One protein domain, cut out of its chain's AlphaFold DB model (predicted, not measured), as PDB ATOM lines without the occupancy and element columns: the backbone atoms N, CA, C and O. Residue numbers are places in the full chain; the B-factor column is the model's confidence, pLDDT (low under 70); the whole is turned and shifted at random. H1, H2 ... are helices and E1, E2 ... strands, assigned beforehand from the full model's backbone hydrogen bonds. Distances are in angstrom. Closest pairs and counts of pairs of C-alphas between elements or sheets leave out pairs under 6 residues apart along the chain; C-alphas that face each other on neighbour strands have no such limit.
ATOM      1  N   ILE A  32     -54.742 -23.615 -14.187       47.28
ATOM      2  CA  ILE A  32     -54.215 -24.357 -15.342       47.28
ATOM      3  C   ILE A  32     -53.292 -25.463 -14.818       47.28
ATOM      4  O   ILE A  32     -52.360 -25.161 -14.075       47.28
ATOM      5  N   LEU A  33     -53.546 -26.720 -15.202       45.59
ATOM      6  CA  LEU A  33     -52.836 -27.920 -14.738       45.59
ATOM      7  C   LEU A  33     -52.141 -28.645 -15.909       45.59
ATOM      8  O   LEU A  33     -52.823 -29.025 -16.853       45.59
ATOM      9  N   TYR A  34     -50.828 -28.917 -15.855       52.44
ATOM     10  CA  TYR A  34     -50.169 -29.902 -16.754       52.44
ATOM     11  C   TYR A  34     -48.818 -30.423 -16.190       52.44
ATOM     12  O   TYR A  34     -48.271 -29.869 -15.227       52.44
ATOM     13  N   LYS A  35     -48.310 -31.546 -16.754       55.56
ATOM     14  CA  LYS A  35     -47.271 -32.434 -16.163       55.56
ATOM     15  C   LYS A  35     -46.397 -33.246 -17.173       55.56
ATOM     16  O   LYS A  35     -46.845 -33.581 -18.258       55.56
ATOM     17  N   GLU A  36     -45.221 -33.680 -16.665       38.94
ATOM     18  CA  GLU A  36     -44.258 -34.777 -17.017       38.94
ATOM     19  C   GLU A  36     -42.952 -34.416 -17.778       38.94
ATOM     20  O   GLU A  36     -42.938 -34.194 -18.981       38.94
ATOM     21  N   ILE A  37     -41.797 -34.498 -17.084       41.25
ATOM     22  CA  ILE A  37     -40.448 -34.499 -17.691       41.25
ATOM     23  C   ILE A  37     -39.806 -35.884 -17.523       41.25
ATOM     24  O   ILE A  37     -39.445 -36.301 -16.419       41.25
ATOM     25  N   ARG A  38     -39.583 -36.598 -18.635       38.69
ATOM     26  CA  ARG A  38     -38.899 -37.904 -18.652       38.69
ATOM     27  C   ARG A  38     -37.393 -37.784 -18.876       38.69
ATOM     28  O   ARG A  38     -36.879 -38.168 -19.918       38.69
ATOM     29  N   LYS A  39     -36.662 -37.366 -17.841       38.12
ATOM     30  CA  LYS A  39     -35.305 -37.880 -17.578       38.12
ATOM     31  C   LYS A  39     -35.176 -38.138 -16.076       38.12
ATOM     32  O   LYS A  39     -35.295 -37.218 -15.280       38.12
ATOM     33  N   LYS A  40     -34.980 -39.409 -15.695       50.78
ATOM     34  CA  LYS A  40     -34.956 -39.933 -14.305       50.78
ATOM     35  C   LYS A  40     -36.297 -39.938 -13.520       50.78
ATOM     36  O   LYS A  40     -36.272 -39.780 -12.306       50.78
ATOM     37  N   LYS A  41     -37.444 -40.182 -14.181       56.28
ATOM     38  CA  LYS A  41     -38.774 -40.448 -13.562       56.28
ATOM     39  C   LYS A  41     -39.164 -39.478 -12.421       56.28
ATOM     40  O   LYS A  41     -39.433 -39.920 -11.308       56.28
ATOM     41  N   ARG A  42     -39.195 -38.163 -12.663       64.94
ATOM     42  CA  ARG A  42     -39.744 -37.205 -11.685       64.94
ATOM     43  C   ARG A  42     -40.887 -36.432 -12.306       64.94
ATOM     44  O   ARG A  42     -40.729 -35.769 -13.326       64.94
ATOM     45  N   THR A  43     -42.045 -36.542 -11.682       72.94
ATOM     46  CA  THR A  43     -43.281 -35.964 -12.178       72.94
ATOM     47  C   THR A  43     -43.626 -34.751 -11.319       72.94
ATOM     48  O   THR A  43     -43.690 -34.859 -10.099       72.94
ATOM     49  N   VAL A  44     -43.834 -33.598 -11.955       80.69
ATOM     50  CA  VAL A  44     -44.154 -32.327 -11.285       80.69
ATOM     51  C   VAL A  44     -45.455 -31.756 -11.832       80.69
ATOM     52  O   VAL A  44     -45.814 -32.059 -12.965       80.69
ATOM     53  N   GLN A  45     -46.163 -30.981 -11.022       84.12
ATOM     54  CA  GLN A  45     -47.424 -30.336 -11.373       84.12
ATOM     55  C   GLN A  45     -47.224 -28.829 -11.326       84.12
ATOM     56  O   GLN A  45     -46.859 -28.283 -10.286       84.12
ATOM     57  N   CYS A  46     -47.420 -28.180 -12.465       84.69
ATOM     58  CA  CYS A  46     -47.308 -26.737 -12.594       84.69
ATOM     59  C   CYS A  46     -48.702 -26.116 -12.537       84.69
ATOM     60  O   CYS A  46     -49.619 -26.616 -13.185       84.69
ATOM     61  N   GLU A  47     -48.847 -25.045 -11.760       86.38
ATOM     62  CA  GLU A  47     -50.089 -24.281 -11.633       86.38
ATOM     63  C   GLU A  47     -49.792 -22.786 -11.746       86.38
ATOM     64  O   GLU A  47     -48.750 -22.307 -11.291       86.38
ATOM     65  N   ILE A  48     -50.709 -22.047 -12.365       88.62
ATOM     66  CA  ILE A  48     -50.681 -20.585 -12.411       88.62
ATOM     67  C   ILE A  48     -52.001 -20.107 -11.832       88.62
ATOM     68  O   ILE A  48     -53.048 -20.473 -12.356       88.62
ATOM     69  N   GLU A  49     -51.931 -19.302 -10.780       88.25
ATOM     70  CA  GLU A  49     -53.090 -18.686 -10.137       88.25
ATOM     71  C   GLU A  49     -52.998 -17.168 -10.292       88.25
ATOM     72  O   GLU A  49     -51.925 -16.591 -10.123       88.25
ATOM     73  N   TYR A  50     -54.106 -16.511 -10.623       84.31
ATOM     74  CA  TYR A  50     -54.155 -15.053 -10.724       84.31
ATOM     75  C   TYR A  50     -54.711 -14.463  -9.430       84.31
ATOM     76  O   TYR A  50     -55.899 -14.594  -9.146       84.31
ATOM     77  N   ILE A  51     -53.846 -13.799  -8.664       84.88
ATOM     78  CA  ILE A  51     -54.193 -13.099  -7.422       84.88
ATOM     79  C   ILE A  51     -54.063 -11.602  -7.710       84.88
ATOM     80  O   ILE A  51     -52.996 -11.148  -8.122       84.88
ATOM     81  N   ASP A  52     -55.149 -10.838  -7.567       86.38
ATOM     82  CA  ASP A  52     -55.200  -9.399  -7.883       86.38
ATOM     83  C   ASP A  52     -54.687  -9.057  -9.299       86.38
ATOM     84  O   ASP A  52     -53.879  -8.144  -9.492       86.38
ATOM     85  N   ASN A  53     -55.119  -9.826 -10.307       80.62
ATOM     86  CA  ASN A  53     -54.664  -9.728 -11.704       80.62
ATOM     87  C   ASN A  53     -53.153  -9.953 -11.916       80.62
ATOM     88  O   ASN A  53     -52.624  -9.637 -12.984       80.62
ATOM     89  N   LYS A  54     -52.440 -10.521 -10.936       84.44
ATOM     90  CA  LYS A  54     -51.018 -10.872 -11.049       84.44
ATOM     91  C   LYS A  54     -50.833 -12.391 -11.019       84.44
ATOM     92  O   LYS A  54     -51.405 -13.050 -10.153       84.44
ATOM     93  N   PRO A  55     -50.028 -12.960 -11.935       87.38
ATOM     94  CA  PRO A  55     -49.807 -14.397 -11.975       87.38
ATOM     95  C   PRO A  55     -48.848 -14.838 -10.866       87.38
ATOM     96  O   PRO A  55     -47.724 -14.343 -10.748       87.38
ATOM     97  N   GLN A  56     -49.274 -15.831 -10.101       92.50
ATOM     98  CA  GLN A  56     -48.475 -16.575  -9.145       92.50
ATOM     99  C   GLN A  56     -48.215 -17.972  -9.710       92.50
ATOM    100  O   GLN A  56     -49.139 -18.706 -10.053       92.50
ATOM    101  N   TYR A  57     -46.941 -18.341  -9.818       92.81
ATOM    102  CA  TYR A  57     -46.517 -19.606 -10.410       92.81
ATOM    103  C   TYR A  57     -46.194 -20.614  -9.312       92.81
ATOM    104  O   TYR A  57     -45.389 -20.315  -8.429       92.81
ATOM    105  N   TYR A  58     -46.746 -21.820  -9.403       92.06
ATOM    106  CA  TYR A  58     -46.539 -22.912  -8.456       92.06
ATOM    107  C   TYR A  58     -45.983 -24.145  -9.159       92.06
ATOM    108  O   TYR A  58     -46.384 -24.486 -10.272       92.06
ATOM    109  N   ILE A  59     -45.077 -24.844  -8.482       90.44
ATOM    110  CA  ILE A  59     -44.632 -26.184  -8.847       90.44
ATOM    111  C   ILE A  59     -44.820 -27.089  -7.638       90.44
ATOM    112  O   ILE A  59     -44.193 -26.875  -6.598       90.44
ATOM    113  N   LYS A  60     -45.631 -28.132  -7.801       89.88
ATOM    114  CA  LYS A  60     -45.800 -29.207  -6.826       89.88
ATOM    115  C   LYS A  60     -45.012 -30.443  -7.254       89.88
ATOM    116  O   LYS A  60     -45.017 -30.816  -8.430       89.88
ATOM    117  N   TYR A  61     -44.312 -31.082  -6.325       85.62
ATOM    118  CA  TYR A  61     -43.440 -32.231  -6.592       85.62
ATOM    119  C   TYR A  61     -43.357 -33.173  -5.380       85.62
ATOM    120  O   TYR A  61     -43.820 -32.843  -4.292       85.62
ATOM    121  N   GLY A  62     -42.797 -34.371  -5.575       81.38
ATOM    122  CA  GLY A  62     -42.826 -35.461  -4.586       81.38
ATOM    123  C   GLY A  62     -43.830 -36.549  -4.968       81.38
ATOM    124  O   GLY A  62     -44.570 -36.393  -5.941       81.38
ATOM    125  N   SER A  63     -43.845 -37.661  -4.230       79.75
ATOM    126  CA  SER A  63     -44.634 -38.857  -4.584       79.75
ATOM    127  C   SER A  63     -46.134 -38.565  -4.699       79.75
ATOM    128  O   SER A  63     -46.782 -39.079  -5.607       79.75
ATOM    129  N   ASN A  64     -46.642 -37.665  -3.849       82.25
ATOM    130  CA  ASN A  64     -48.033 -37.205  -3.826       82.25
ATOM    131  C   ASN A  64     -48.155 -35.677  -3.975       82.25
ATOM    132  O   ASN A  64     -49.115 -35.091  -3.487       82.25
ATOM    133  N   PHE A  65     -47.174 -35.020  -4.609       84.12
ATOM    134  CA  PHE A  65     -47.134 -33.552  -4.729       84.12
ATOM    135  C   PHE A  65     -47.141 -32.795  -3.392       84.12
ATOM    136  O   PHE A  65     -47.656 -31.683  -3.290       84.12
ATOM    137  N   GLU A  66     -46.557 -33.408  -2.366       86.50
ATOM    138  CA  GLU A  66     -46.506 -32.887  -0.998       86.50
ATOM    139  C   GLU A  66     -45.641 -31.627  -0.854       86.50
ATOM    140  O   GLU A  66     -45.845 -30.826   0.057       86.50
ATOM    141  N   HIS A  67     -44.679 -31.427  -1.756       89.56
ATOM    142  CA  HIS A  67     -43.803 -30.267  -1.742       89.56
ATOM    143  C   HIS A  67     -44.257 -29.233  -2.763       89.56
ATOM    144  O   HIS A  67     -44.505 -29.569  -3.919       89.56
ATOM    145  N   ILE A  68     -44.302 -27.966  -2.348       91.50
ATOM    146  CA  ILE A  68     -44.754 -26.845  -3.174       91.50
ATOM    147  C   ILE A  68     -43.690 -25.751  -3.160       91.50
ATOM    148  O   ILE A  68     -43.240 -25.321  -2.100       91.50
ATOM    149  N   ILE A  69     -43.310 -25.273  -4.342       92.00
ATOM    150  CA  ILE A  69     -42.491 -24.069  -4.521       92.00
ATOM    151  C   ILE A  69     -43.320 -23.079  -5.322       92.00
ATOM    152  O   ILE A  69     -43.979 -23.461  -6.288       92.00
ATOM    153  N   SER A  70     -43.278 -21.809  -4.938       93.44
ATOM    154  CA  SER A  70     -43.994 -20.754  -5.638       93.44
ATOM    155  C   SER A  70     -43.105 -19.550  -5.935       93.44
ATOM    156  O   SER A  70     -42.039 -19.367  -5.342       93.44
ATOM    157  N   SER A  71     -43.517 -18.744  -6.909       93.69
ATOM    158  CA  SER A  71     -42.897 -17.460  -7.219       93.69
ATOM    159  C   SER A  71     -43.901 -16.533  -7.886       93.69
ATOM    160  O   SER A  71     -44.605 -16.944  -8.803       93.69
ATOM    161  N   TYR A  72     -43.882 -15.262  -7.492       92.12
ATOM    162  CA  TYR A  72     -44.597 -14.177  -8.171       92.12
ATOM    163  C   TYR A  72     -43.772 -13.557  -9.310       92.12
ATOM    164  O   TYR A  72     -44.254 -12.694 -10.035       92.12
ATOM    165  N   LYS A  73     -42.485 -13.926  -9.441       92.25
ATOM    166  CA  LYS A  73     -41.559 -13.253 -10.369       92.25
ATOM    167  C   LYS A  73     -41.728 -13.735 -11.804       92.25
ATOM    168  O   LYS A  73     -41.797 -12.924 -12.717       92.25
ATOM    169  N   SER A  74     -41.682 -15.051 -12.006       91.38
ATOM    170  CA  SER A  74     -41.859 -15.696 -13.313       91.38
ATOM    171  C   SER A  74     -41.885 -17.217 -13.181       91.38
ATOM    172  O   SER A  74     -41.329 -17.783 -12.232       91.38
ATOM    173  N   SER A  75     -42.419 -17.888 -14.205       89.19
ATOM    174  CA  SER A  75     -42.329 -19.345 -14.368       89.19
ATOM    175  C   SER A  75     -40.877 -19.850 -14.353       89.19
ATOM    176  O   SER A  75     -40.581 -20.898 -13.782       89.19
ATOM    177  N   SER A  76     -39.926 -19.094 -14.917       92.00
ATOM    178  CA  SER A  76     -38.502 -19.475 -14.917       92.00
ATOM    179  C   SER A  76     -37.879 -19.366 -13.532       92.00
ATOM    180  O   SER A  76     -36.993 -20.146 -13.186       92.00
ATOM    181  N   ASN A  77     -38.326 -18.412 -12.713       93.62
ATOM    182  CA  ASN A  77     -37.820 -18.277 -11.355       93.62
ATOM    183  C   ASN A  77     -38.205 -19.488 -10.495       93.62
ATOM    184  O   ASN A  77     -37.326 -20.088  -9.880       93.62
ATOM    185  N   VAL A  78     -39.482 -19.886 -10.510       92.12
ATOM    186  CA  VAL A  78     -39.950 -21.068  -9.767       92.12
ATOM    187  C   VAL A  78     -39.322 -22.361 -10.306       92.12
ATOM    188  O   VAL A  78     -38.885 -23.197  -9.516       92.12
ATOM    189  N   ALA A  79     -39.154 -22.487 -11.630       89.31
ATOM    190  CA  ALA A  79     -38.481 -23.630 -12.252       89.31
ATOM    191  C   ALA A  79     -37.026 -23.769 -11.785       89.31
ATOM    192  O   ALA A  79     -36.603 -24.848 -11.386       89.31
ATOM    193  N   ASN A  80     -36.263 -22.676 -11.776       89.88
ATOM    194  CA  ASN A  80     -34.869 -22.702 -11.332       89.88
ATOM    195  C   ASN A  80     -34.741 -22.955  -9.825       89.88
ATOM    196  O   ASN A  80     -33.800 -23.625  -9.397       89.88
ATOM    197  N   ASN A  81     -35.692 -22.468  -9.022       90.56
ATOM    198  CA  ASN A  81     -35.742 -22.780  -7.597       90.56
ATOM    199  C   ASN A  81     -35.939 -24.283  -7.369       90.56
ATOM    200  O   ASN A  81     -35.198 -24.858  -6.581       90.56
ATOM    201  N   LEU A  82     -36.831 -24.940  -8.122       88.44
ATOM    202  CA  LEU A  82     -37.012 -26.394  -8.053       88.44
ATOM    203  C   LEU A  82     -35.696 -27.152  -8.278       88.44
ATOM    204  O   LEU A  82     -35.368 -28.045  -7.500       88.44
ATOM    205  N   ILE A  83     -34.924 -26.821  -9.318       84.81
ATOM    206  CA  ILE A  83     -33.673 -27.549  -9.603       84.81
ATOM    207  C   ILE A  83     -32.665 -27.349  -8.474       84.81
ATOM    208  O   ILE A  83     -32.020 -28.314  -8.075       84.81
ATOM    209  N   ARG A  84     -32.555 -26.125  -7.943       87.12
ATOM    210  CA  ARG A  84     -31.676 -25.822  -6.807       87.12
ATOM    211  C   ARG A  84     -32.107 -26.572  -5.551       87.12
ATOM    212  O   ARG A  84     -31.257 -27.082  -4.840       87.12
ATOM    213  N   THR A  85     -33.406 -26.705  -5.303       86.69
ATOM    214  CA  THR A  85     -33.915 -27.507  -4.184       86.69
ATOM    215  C   THR A  85     -33.614 -28.993  -4.371       86.69
ATOM    216  O   THR A  85     -33.255 -29.673  -3.415       86.69
ATOM    217  N   LEU A  86     -33.729 -29.512  -5.596       83.06
ATOM    218  CA  LEU A  86     -33.456 -30.920  -5.891       83.06
ATOM    219  C   LEU A  86     -31.958 -31.249  -5.942       83.06
ATOM    220  O   LEU A  86     -31.596 -32.387  -5.658       83.06
ATOM    221  N   ASN A  87     -31.116 -30.294  -6.348       83.06
ATOM    222  CA  ASN A  87     -29.663 -30.412  -6.464       83.06
ATOM    223  C   ASN A  87     -29.005 -29.038  -6.192       83.06
ATOM    224  O   ASN A  87     -28.784 -28.278  -7.137       83.06
ATOM    225  N   PRO A  88     -28.655 -28.704  -4.938       81.81
ATOM    226  CA  PRO A  88     -28.143 -27.374  -4.577       81.81
ATOM    227  C   PRO A  88     -26.870 -26.940  -5.313       81.81
ATOM    228  O   PRO A  88     -26.681 -25.755  -5.572       81.81
ATOM    229  N   GLU A  89     -26.021 -27.892  -5.705       81.44
ATOM    230  CA  GLU A  89     -24.755 -27.618  -6.400       81.44
ATOM    231  C   GLU A  89     -24.913 -27.400  -7.913       81.44
ATOM    232  O   GLU A  89     -23.954 -27.082  -8.619       81.44
ATOM    233  N   THR A  90     -26.123 -27.580  -8.451       78.81
ATOM    234  CA  THR A  90     -26.341 -27.448  -9.887       78.81
ATOM    235  C   THR A  90     -26.313 -25.989 -10.334       78.81
ATOM    236  O   THR A  90     -26.938 -25.103  -9.751       78.81
ATOM    237  N   LYS A  91     -25.628 -25.743 -11.451       81.88
ATOM    238  CA  LYS A  91     -25.711 -24.477 -12.193       81.88
ATOM    239  C   LYS A  91     -26.708 -24.551 -13.352       81.88
ATOM    240  O   LYS A  91     -26.827 -23.593 -14.111       81.88
ATOM    241  N   ALA A  92     -27.392 -25.686 -13.518       76.38
ATOM    242  CA  ALA A  92     -28.360 -25.870 -14.587       76.38
ATOM    243  C   ALA A  92     -29.563 -24.938 -14.398       76.38
ATOM    244  O   ALA A  92     -30.020 -24.705 -13.278       76.38
ATOM    245  N   LEU A  93     -30.083 -24.435 -15.514       82.12
ATOM    246  CA  LEU A  93     -31.290 -23.620 -15.571       82.12
ATOM    247  C   LEU A  93     -32.332 -24.339 -16.430       82.12
ATOM    248  O   LEU A  93     -31.982 -24.991 -17.414       82.12
ATOM    249  N   ILE A  94     -33.608 -24.211 -16.071       78.69
ATOM    250  CA  ILE A  94     -34.739 -24.720 -16.853       78.69
ATOM    251  C   ILE A  94     -35.555 -23.535 -17.357       78.69
ATOM    252  O   ILE A  94     -35.823 -22.578 -16.630       78.69
ATOM    253  N   SER A  95     -35.966 -23.624 -18.622       82.75
ATOM    254  CA  SER A  95     -36.942 -22.701 -19.193       82.75
ATOM    255  C   SER A  95     -38.280 -22.889 -18.482       82.75
ATOM    256  O   SER A  95     -38.922 -23.931 -18.614       82.75
ATOM    257  N   GLY A  96     -38.689 -21.874 -17.722       83.75
ATOM    258  CA  GLY A  96     -39.979 -21.838 -17.051       83.75
ATOM    259  C   GLY A  96     -41.146 -22.013 -18.006       83.75
ATOM    260  O   GLY A  96     -41.931 -22.916 -17.771       83.75
ATOM    261  N   PRO A  97     -41.253 -21.235 -19.100       83.06
ATOM    262  CA  PRO A  97     -42.324 -21.401 -20.081       83.06
ATOM    263  C   PRO A  97     -42.406 -22.811 -20.671       83.06
ATOM    264  O   PRO A  97     -43.504 -23.299 -20.896       83.06
ATOM    265  N   LEU A  98     -41.264 -23.474 -20.874       80.44
ATOM    266  CA  LEU A  98     -41.230 -24.847 -21.379       80.44
ATOM    267  C   LEU A  98     -41.711 -25.850 -20.322       80.44
ATOM    268  O   LEU A  98     -42.523 -26.716 -20.622       80.44
ATOM    269  N   LEU A  99     -41.230 -25.723 -19.080       81.50
ATOM    270  CA  LEU A  99     -41.700 -26.541 -17.958       81.50
ATOM    271  C   LEU A  99     -43.196 -26.327 -17.707       81.50
ATOM    272  O   LEU A  99     -43.911 -27.273 -17.396       81.50
ATOM    273  N   PHE A 100     -43.630 -25.080 -17.865       83.12
ATOM    274  CA  PHE A 100     -45.001 -24.634 -17.724       83.12
ATOM    275  C   PHE A 100     -45.834 -24.837 -19.008       83.12
ATOM    276  O   PHE A 100     -46.910 -24.266 -19.116       83.12
ATOM    277  N   GLY A 101     -45.363 -25.572 -20.021       70.81
ATOM    278  CA  GLY A 101     -46.160 -25.821 -21.236       70.81
ATOM    279  C   GLY A 101     -46.770 -24.565 -21.892       70.81
ATOM    280  O   GLY A 101     -47.694 -24.671 -22.683       70.81
TER     281      GLY A 101
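This is residues 32 to 101 of the 260 residues of an uncharacterized protein of Diversispora epigaea (UniProt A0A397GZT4). Look for a strongly twisted sheet made of a four-strand meander, with helix H1 packed over one face on its E3 and E4 half. From the last end of H1, residues 87 to 95 fold back to the short H2, which sits by the beginning of H1 and only grazes the sheet. The printed part has 70 residues with four named strands and two named helices, in the order E1 E2 E3 E4 H1 H2; the sheet order is E1 - E2 - E3 - E4, all antiparallel, and the class is mixed, helices and strands. The whole is compact, with a radius of gyration of the C-alphas of 11.6 A and spans of 36 by 25 by 20 A.

Start with E1, residues 32 to 37, and E2, residues 42 to 51: they form a hairpin at 157 degrees, with N 46 and O 34 at 3.3 A, within hydrogen-bond range. E2 and E3, residues 54 to 61, form the next hairpin at 159 degrees; look at N 47 and O 58, 2.9 A. E3 and E4, residues 67 to 71, form the third at 156 degrees, with N 59 and O 69 at 2.8 A. The four strands make a meander, each the antiparallel neighbour of the one before; E1 and E4 are its edge strands, and E1 is apart from E3 and E4. H1, residues 75 to 86, is on the sheet at a height of 8.2 A, two layers with the helix on one face. It lies over E4 and only just over E3, on which 3 of its C-alphas fall; on the local plane it stands at 31 degrees to E4, only just slantwise to the strands. The closest C-alphas of H1 and E4 are those of Val 78 and Ser 71, 5.3 A apart; H1 and E2 are near each other. H2, residues 96 to 99, touches H1 at its residues 75 to 80 alone, the closest C-alphas being those of Gly 96 and Ser 76, 3.5 A. Every O i to N i+4 pair of H1 is within hydrogen-bond range; H2 is too short for such a pair.

Find C-alpha 32 at (-54.215, -24.357, -15.342); from there E1 runs 17.3 A to residue 37. E2 runs 28.4 A from 42 to 51, E3 23.1 A from 54 to 61, and E4 14.0 A from 67 to 71. H1 begins with C-alpha 75 at (-42.329, -19.345, -14.368) and runs 16.9 A to 86. H2, 96 to 99, ends with C-alpha 99 at (-41.700, -26.541, -17.958).

The C-alphas of Lys 40 and Asp 52 are the two farthest apart, at 37.2 A. The printed part has no cut, and no link is long. Residues 32 to 42 have pLDDT under 70; the mean of the printed part is 79.9.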